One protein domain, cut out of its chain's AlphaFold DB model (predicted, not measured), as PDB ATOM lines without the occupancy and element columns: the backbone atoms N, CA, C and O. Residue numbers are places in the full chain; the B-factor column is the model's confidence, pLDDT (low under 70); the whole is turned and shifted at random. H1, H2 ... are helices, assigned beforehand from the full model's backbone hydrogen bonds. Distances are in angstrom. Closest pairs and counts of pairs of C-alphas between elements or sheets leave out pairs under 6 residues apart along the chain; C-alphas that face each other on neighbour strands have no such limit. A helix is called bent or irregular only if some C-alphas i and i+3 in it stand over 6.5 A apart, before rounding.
ATOM      1  N   ASP A   2      26.665  48.203  11.890       87.06
ATOM      2  CA  ASP A   2      26.585  49.672  11.989       87.06
ATOM      3  C   ASP A   2      27.628  50.436  11.143       87.06
ATOM      4  O   ASP A   2      27.763  51.647  11.278       87.06
ATOM      5  N   GLY A   3      28.357  49.744  10.263       88.50
ATOM      6  CA  GLY A   3      29.455  50.308   9.471       88.50
ATOM      7  C   GLY A   3      30.828  50.206  10.144       88.50
ATOM      8  O   GLY A   3      31.830  50.532   9.510       88.50
ATOM      9  N   SER A   4      30.909  49.703  11.381       92.69
ATOM     10  CA  SER A   4      32.184  49.468  12.064       92.69
ATOM     11  C   SER A   4      33.005  48.367  11.388       92.69
ATOM     12  O   SER A   4      32.466  47.383  10.877       92.69
ATOM     13  N   THR A   5      34.330  48.516  11.423       94.25
ATOM     14  CA  THR A   5      35.295  47.561  10.854       94.25
ATOM     15  C   THR A   5      36.346  47.189  11.897       94.25
ATOM     16  O   THR A   5      36.717  48.010  12.732       94.25
ATOM     17  N   VAL A   6      36.841  45.951  11.843       95.56
ATOM     18  CA  VAL A   6      37.934  45.473  12.699       95.56
ATOM     19  C   VAL A   6      39.254  45.563  11.943       95.56
ATOM     20  O   VAL A   6      39.361  45.081  10.818       95.56
ATOM     21  N   ILE A   7      40.269  46.141  12.584       95.19
ATOM     22  CA  ILE A   7      41.639  46.183  12.067       95.19
ATOM     23  C   ILE A   7      42.487  45.193  12.862       95.19
ATOM     24  O   ILE A   7      42.526  45.242  14.091       95.19
ATOM     25  N   TYR A   8      43.187  44.311  12.152       96.81
ATOM     26  CA  TYR A   8      44.207  43.440  12.727       96.81
ATOM     27  C   TYR A   8      45.596  43.965  12.357       96.81
ATOM     28  O   TYR A   8      45.943  44.024  11.179       96.81
ATOM     29  N   ALA A   9      46.387  44.338  13.365       97.00
ATOM     30  CA  ALA A   9      47.727  44.897  13.195       97.00
ATOM     31  C   ALA A   9      48.784  43.957  13.810       97.00
ATOM     32  O   ALA A   9      49.007  43.991  15.024       97.00
ATOM     33  N   PRO A  10      49.419  43.082  13.010       95.50
ATOM     34  CA  PRO A  10      50.413  42.152  13.523       95.50
ATOM     35  C   PRO A  10      51.785  42.813  13.686       95.50
ATOM     36  O   PRO A  10      52.263  43.534  12.812       95.50
ATOM     37  N   TYR A  11      52.467  42.474  14.779       95.62
ATOM     38  CA  TYR A  11      53.865  42.826  15.003       95.62
ATOM     39  C   TYR A  11      54.718  41.559  15.080       95.62
ATOM     40  O   TYR A  11      54.703  40.853  16.088       95.62
ATOM     41  N   TYR A  12      55.494  41.290  14.030       93.31
ATOM     42  CA  TYR A  12      56.409  40.149  13.979       93.31
ATOM     43  C   TYR A  12      57.813  40.576  14.402       93.31
ATOM     44  O   TYR A  12      58.465  41.370  13.725       93.31
ATOM     45  N   MET A  13      58.282  40.069  15.540       94.06
ATOM     46  CA  MET A  13      59.640  40.315  16.022       94.06
ATOM     47  C   MET A  13      60.114  39.184  16.939       94.06
ATOM     48  O   MET A  13      59.286  38.554  17.598       94.06
ATOM     49  N   PRO A  14      61.432  38.935  17.029       92.81
ATOM     50  CA  PRO A  14      61.963  37.972  17.982       92.81
ATOM     51  C   PRO A  14      61.809  38.479  19.421       92.81
ATOM     52  O   PRO A  14      61.832  39.685  19.674       92.81
ATOM     53  N   LEU A  15      61.747  37.552  20.382       92.31
ATOM     54  CA  LEU A  15      61.638  37.859  21.818       92.31
ATOM     55  C   LEU A  15      62.814  38.709  22.337       92.31
ATOM     56  O   LEU A  15      62.692  39.429  23.329       92.31
ATOM     57  N   THR A  16      63.967  38.620  21.672       94.44
ATOM     58  CA  THR A  16      65.177  39.394  21.981       94.44
ATOM     59  C   THR A  16      65.098  40.844  21.509       94.44
ATOM     60  O   THR A  16      65.898  41.669  21.951       94.44
ATOM     61  N   HIS A  17      64.148  41.187  20.637       95.94
ATOM     62  CA  HIS A  17      64.000  42.540  20.124       95.94
ATOM     63  C   HIS A  17      63.520  43.491  21.230       95.94
ATOM     64  O   HIS A  17      62.537  43.216  21.916       95.94
ATOM     65  N   ALA A  18      64.159  44.656  21.376       95.69
ATOM     66  CA  ALA A  18      63.871  45.595  22.468       95.69
ATOM     67  C   ALA A  18      62.391  46.022  22.536       95.69
ATOM     68  O   ALA A  18      61.831  46.185  23.619       95.69
ATOM     69  N   LYS A  19      61.735  46.151  21.375       95.69
ATOM     70  CA  LYS A  19      60.311  46.508  21.279       95.69
ATOM     71  C   LYS A  19      59.386  45.452  21.893       95.69
ATOM     72  O   LYS A  19      58.334  45.821  22.398       95.69
ATOM     73  N   TYR A  20      59.788  44.178  21.919       94.56
ATOM     74  CA  TYR A  20      58.958  43.072  22.402       94.56
ATOM     75  C   TYR A  20      58.475  43.284  23.843       94.56
ATOM     76  O   TYR A  20      57.340  42.955  24.182       94.56
ATOM     77  N   ARG A  21      59.328  43.894  24.674       94.50
ATOM     78  CA  ARG A  21      59.087  44.130  26.104       94.50
ATOM     79  C   ARG A  21      58.276  45.389  26.414       94.50
ATOM     80  O   ARG A  21      57.975  45.610  27.579       94.50
ATOM     81  N   ARG A  22      57.940  46.214  25.418       97.06
ATOM     82  CA  ARG A  22      57.125  47.423  25.639       97.06
ATOM     83  C   ARG A  22      55.720  47.057  26.104       97.06
ATOM     84  O   ARG A  22      55.240  45.961  25.821       97.06
ATOM     85  N   ASP A  23      55.040  47.976  26.772       97.50
ATOM     86  CA  ASP A  23      53.652  47.762  27.172       97.50
ATOM     87  C   ASP A  23      52.722  47.618  25.968       97.50
ATOM     88  O   ASP A  23      52.952  48.186  24.901       97.50
ATOM     89  N   LYS A  24      51.634  46.865  26.153       97.75
ATOM     90  CA  LYS A  24      50.594  46.637  25.136       97.75
ATOM     91  C   LYS A  24      50.054  47.942  24.544       97.75
ATOM     92  O   LYS A  24      49.861  48.016  23.334       97.75
ATOM     93  N   GLN A  25      49.879  48.966  25.381       98.00
ATOM     94  CA  GLN A  25      49.394  50.277  24.950       98.00
ATOM     95  C   GLN A  25      50.319  50.923  23.913       98.00
ATOM     96  O   GLN A  25      49.831  51.475  22.939       98.00
ATOM     97  N   ALA A  26      51.640  50.747  24.032       98.06
ATOM     98  CA  ALA A  26      52.588  51.312  23.073       98.06
ATOM     99  C   ALA A  26      52.382  50.771  21.645       98.06
ATOM    100  O   ALA A  26      52.628  51.487  20.679       98.06
ATOM    101  N   PHE A  27      51.925  49.523  21.499       98.06
ATOM    102  CA  PHE A  27      51.603  48.936  20.193       98.06
ATOM    103  C   PHE A  27      50.266  49.438  19.641       98.06
ATOM    104  O   PHE A  27      50.136  49.625  18.431       98.06
ATOM    105  N   ILE A  28      49.287  49.674  20.519       98.19
ATOM    106  CA  ILE A  28      48.004  50.282  20.147       98.19
ATOM    107  C   ILE A  28      48.252  51.706  19.648       98.19
ATOM    108  O   ILE A  28      47.867  52.027  18.526       98.19
ATOM    109  N   ASP A  29      48.962  52.519  20.431       97.94
ATOM    110  CA  ASP A  29      49.273  53.909  20.091       97.94
ATOM    111  C   ASP A  29      50.036  53.993  18.768       97.94
ATOM    112  O   ASP A  29      49.689  54.782  17.896       97.94
ATOM    113  N   GLU A  30      51.045  53.141  18.577       97.75
ATOM    114  CA  GLU A  30      51.809  53.088  17.332       97.75
ATOM    115  C   GLU A  30      50.940  52.696  16.128       97.75
ATOM    116  O   GLU A  30      51.056  53.309  15.068       97.75
ATOM    117  N   THR A  31      50.035  51.725  16.287       97.44
ATOM    118  CA  THR A  31      49.074  51.365  15.234       97.44
ATOM    119  C   THR A  31      48.177  52.555  14.892       97.44
ATOM    120  O   THR A  31      48.037  52.890  13.718       97.44
ATOM    121  N   VAL A  32      47.616  53.240  15.895       97.50
ATOM    122  CA  VAL A  32      46.767  54.429  15.696       97.50
ATOM    123  C   VAL A  32      47.537  55.557  15.002       97.50
ATOM    124  O   VAL A  32      47.005  56.190  14.091       97.50
ATOM    125  N   GLN A  33      48.807  55.782  15.354       97.56
ATOM    126  CA  GLN A  33      49.651  56.759  14.659       97.56
ATOM    127  C   GLN A  33      49.847  56.395  13.182       97.56
ATOM    128  O   GLN A  33      49.711  57.262  12.320       97.56
ATOM    129  N   TYR A  34      50.092  55.122  12.859       97.38
ATOM    130  CA  TYR A  34      50.161  54.690  11.460       97.38
ATOM    131  C   TYR A  34      48.826  54.853  10.726       97.38
ATOM    132  O   TYR A  34      48.831  55.240   9.559       97.38
ATOM    133  N   MET A  35      47.687  54.646  11.394       96.81
ATOM    134  CA  MET A  35      46.375  54.911  10.792       96.81
ATOM    135  C   MET A  35      46.211  56.383  10.408       96.81
ATOM    136  O   MET A  35      45.763  56.659   9.298       96.81
ATOM    137  N   LYS A  36      46.650  57.316  11.261       96.44
ATOM    138  CA  LYS A  36      46.660  58.760  10.960       96.44
ATOM    139  C   LYS A  36      47.591  59.125   9.800       96.44
ATOM    140  O   LYS A  36      47.310  60.061   9.058       96.44
ATOM    141  N   LEU A  37      48.691  58.388   9.624       96.88
ATOM    142  CA  LEU A  37      49.598  58.572   8.485       96.88
ATOM    143  C   LEU A  37      48.990  58.078   7.166       96.88
ATOM    144  O   LEU A  37      49.215  58.690   6.126       96.88
ATOM    145  N   ILE A  38      48.232  56.980   7.200       96.38
ATOM    146  CA  ILE A  38      47.555  56.416   6.022       96.38
ATOM    147  C   ILE A  38      46.324  57.251   5.652       96.38
ATOM    148  O   ILE A  38      46.074  57.510   4.476       96.38
ATOM    149  N   ARG A  39      45.550  57.660   6.660       95.00
ATOM    150  CA  ARG A  39      44.306  58.410   6.530       95.00
ATOM    151  C   ARG A  39      44.374  59.645   7.428       95.00
ATOM    152  O   ARG A  39      44.205  59.546   8.640       95.00
ATOM    153  N   SER A  40      44.608  60.809   6.826       94.19
ATOM    154  CA  SER A  40      44.872  62.061   7.550       94.19
ATOM    155  C   SER A  40      43.685  62.601   8.354       94.19
ATOM    156  O   SER A  40      43.897  63.370   9.288       94.19
ATOM    157  N   ASP A  41      42.455  62.209   8.022       95.94
ATOM    158  CA  ASP A  41      41.234  62.521   8.770       95.94
ATOM    159  C   ASP A  41      40.865  61.442   9.805       95.94
ATOM    160  O   ASP A  41      39.804  61.520  10.415       95.94
ATOM    161  N   PHE A  42      41.726  60.441  10.039       96.56
ATOM    162  CA  PHE A  42      41.544  59.474  11.124       96.56
ATOM    163  C   PHE A  42      41.729  60.156  12.488       96.56
ATOM    164  O   PHE A  42      42.781  60.732  12.777       96.56
ATOM    165  N   LEU A  43      40.726  60.055  13.357       96.06
ATOM    166  CA  LEU A  43      40.729  60.652  14.692       96.06
ATOM    167  C   LEU A  43      40.824  59.576  15.775       96.06
ATOM    168  O   LEU A  43      40.398  58.442  15.586       96.06
ATOM    169  N   ASP A  44      41.325  59.937  16.960       95.62
ATOM    170  CA  ASP A  44      41.347  59.003  18.100       95.62
ATOM    171  C   ASP A  44      39.929  58.565  18.507       95.62
ATOM    172  O   ASP A  44      39.730  57.438  18.951       95.62
ATOM    173  N   SER A  45      38.931  59.426  18.282       96.19
ATOM    174  CA  SER A  45      37.512  59.122  18.489       96.19
ATOM    175  C   SER A  45      36.951  58.065  17.533       96.19
ATOM    176  O   SER A  45      35.871  57.545  17.798       96.19
ATOM    177  N   ASP A  46      37.659  57.736  16.448       95.31
ATOM    178  CA  ASP A  46      37.261  56.663  15.530       95.31
ATOM    179  C   ASP A  46      37.540  55.270  16.128       95.31
ATOM    180  O   ASP A  46      37.025  54.260  15.643       95.31
ATOM    181  N   VAL A  47      38.356  55.189  17.187       96.69
ATOM    182  CA  VAL A  47      38.704  53.933  17.857       96.69
ATOM    183  C   VAL A  47      37.660  53.610  18.926       96.69
ATOM    184  O   VAL A  47      37.732  54.082  20.057       96.69
ATOM    185  N   LEU A  48      36.704  52.749  18.577       96.94
ATOM    186  CA  LEU A  48      35.656  52.302  19.505       96.94
ATOM    187  C   LEU A  48      36.198  51.411  20.631       96.94
ATOM    188  O   LEU A  48      35.726  51.465  21.765       96.94
ATOM    189  N   ALA A  49      37.175  50.563  20.311       97.25
ATOM    190  CA  ALA A  49      37.851  49.682  21.251       97.25
ATOM    191  C   ALA A  49      39.197  49.234  20.674       97.25
ATOM    192  O   ALA A  49      39.345  49.087  19.459       97.25
ATOM    193  N   ALA A  50      40.162  48.958  21.549       97.69
ATOM    194  CA  ALA A  50      41.448  48.395  21.166       97.69
ATOM    195  C   ALA A  50      41.936  47.393  22.212       97.69
ATOM    196  O   ALA A  50      41.717  47.549  23.414       97.69
ATOM    197  N   THR A  51      42.623  46.357  21.746       97.69
ATOM    198  CA  THR A  51      43.311  45.397  22.602       97.69
ATOM    199  C   THR A  51      44.581  44.935  21.912       97.69
ATOM    200  O   THR A  51      44.638  44.851  20.686       97.69
ATOM    201  N   ALA A  52      45.597  44.619  22.706       97.50
ATOM    202  CA  ALA A  52      46.812  43.997  22.220       97.50
ATOM    203  C   ALA A  52      47.110  42.738  23.036       97.50
ATOM    204  O   ALA A  52      47.004  42.698  24.269       97.50
ATOM    205  N   SER A  53      47.518  41.695  22.331       95.69
ATOM    206  CA  SER A  53      48.009  40.451  22.902       95.69
ATOM    207  C   SER A  53      49.453  40.233  22.469       95.69
ATOM    208  O   SER A  53      49.955  40.840  21.525       95.69
ATOM    209  N   ARG A  54      50.146  39.389  23.225       94.50
ATOM    210  CA  ARG A  54      51.512  38.973  22.941       94.50
ATOM    211  C   ARG A  54      51.550  37.467  23.088       94.50
ATOM    212  O   ARG A  54      50.974  36.949  24.044       94.50
ATOM    213  N   TYR A  55      52.205  36.800  22.149       92.00
ATOM    214  CA  TYR A  55      52.278  35.352  22.129       92.00
ATOM    215  C   TYR A  55      53.697  34.899  21.789       92.00
ATOM    216  O   TYR A  55      54.210  35.200  20.710       92.00
ATOM    217  N   ASP A  56      54.330  34.211  22.739       91.56
ATOM    218  CA  ASP A  56      55.618  33.556  22.529       91.56
ATOM    219  C   ASP A  56      55.430  32.326  21.632       91.56
ATOM    220  O   ASP A  56      54.384  31.682  21.665       91.56
ATOM    221  N   TYR A  57      56.451  31.993  20.835       89.38
ATOM    222  CA  TYR A  57      56.449  30.807  19.962       89.38
ATOM    223  C   TYR A  57      55.249  30.741  18.996       89.38
ATOM    224  O   TYR A  57      54.809  29.665  18.603       89.38
TER     225      TYR A  57
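This is residues 2 to 57 of the 124 residues of an uncharacterized protein of Actinobacteria bacterium (UniProt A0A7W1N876). There is little regular structure: the helix H2 slants across one side of two long unnamed stretches, residues 2 to 17 and 39 to 57, and the short helix H1 lies near one end of the long axis. Residues 2 to 13 and 48 to 57 run roughly the same way along that axis. The printed part has 56 residues with two named helices, H1 then H2, and no named strand; the class is all helix, though the named elements hold only 19 residues. The whole is loose, with a radius of gyration of the C-alphas of 12.9 A, and elongated, spanning 38 by 22 by 15 A.

H2, residues 24 to 38, is 21.7 A long, from C-alpha 24 at (50.594, 46.637, 25.136) to C-alpha 38 at (47.555, 56.416, 6.022). H1, residues 18 to 21, is neither bent nor irregular, but only just: C-alphas 18 and 21 are 6.2 A apart.

H1 and H2 are apart, joined by a tight link of 2 residues. In H2 every O i to N i+4 pair is within hydrogen-bond range; H1 is too short for such a pair.

The C-alphas farthest apart, of Asp 2 and Thr 16, are 41.2 A apart. The printed part has no cut, and no printed residue is under 70 in pLDDT.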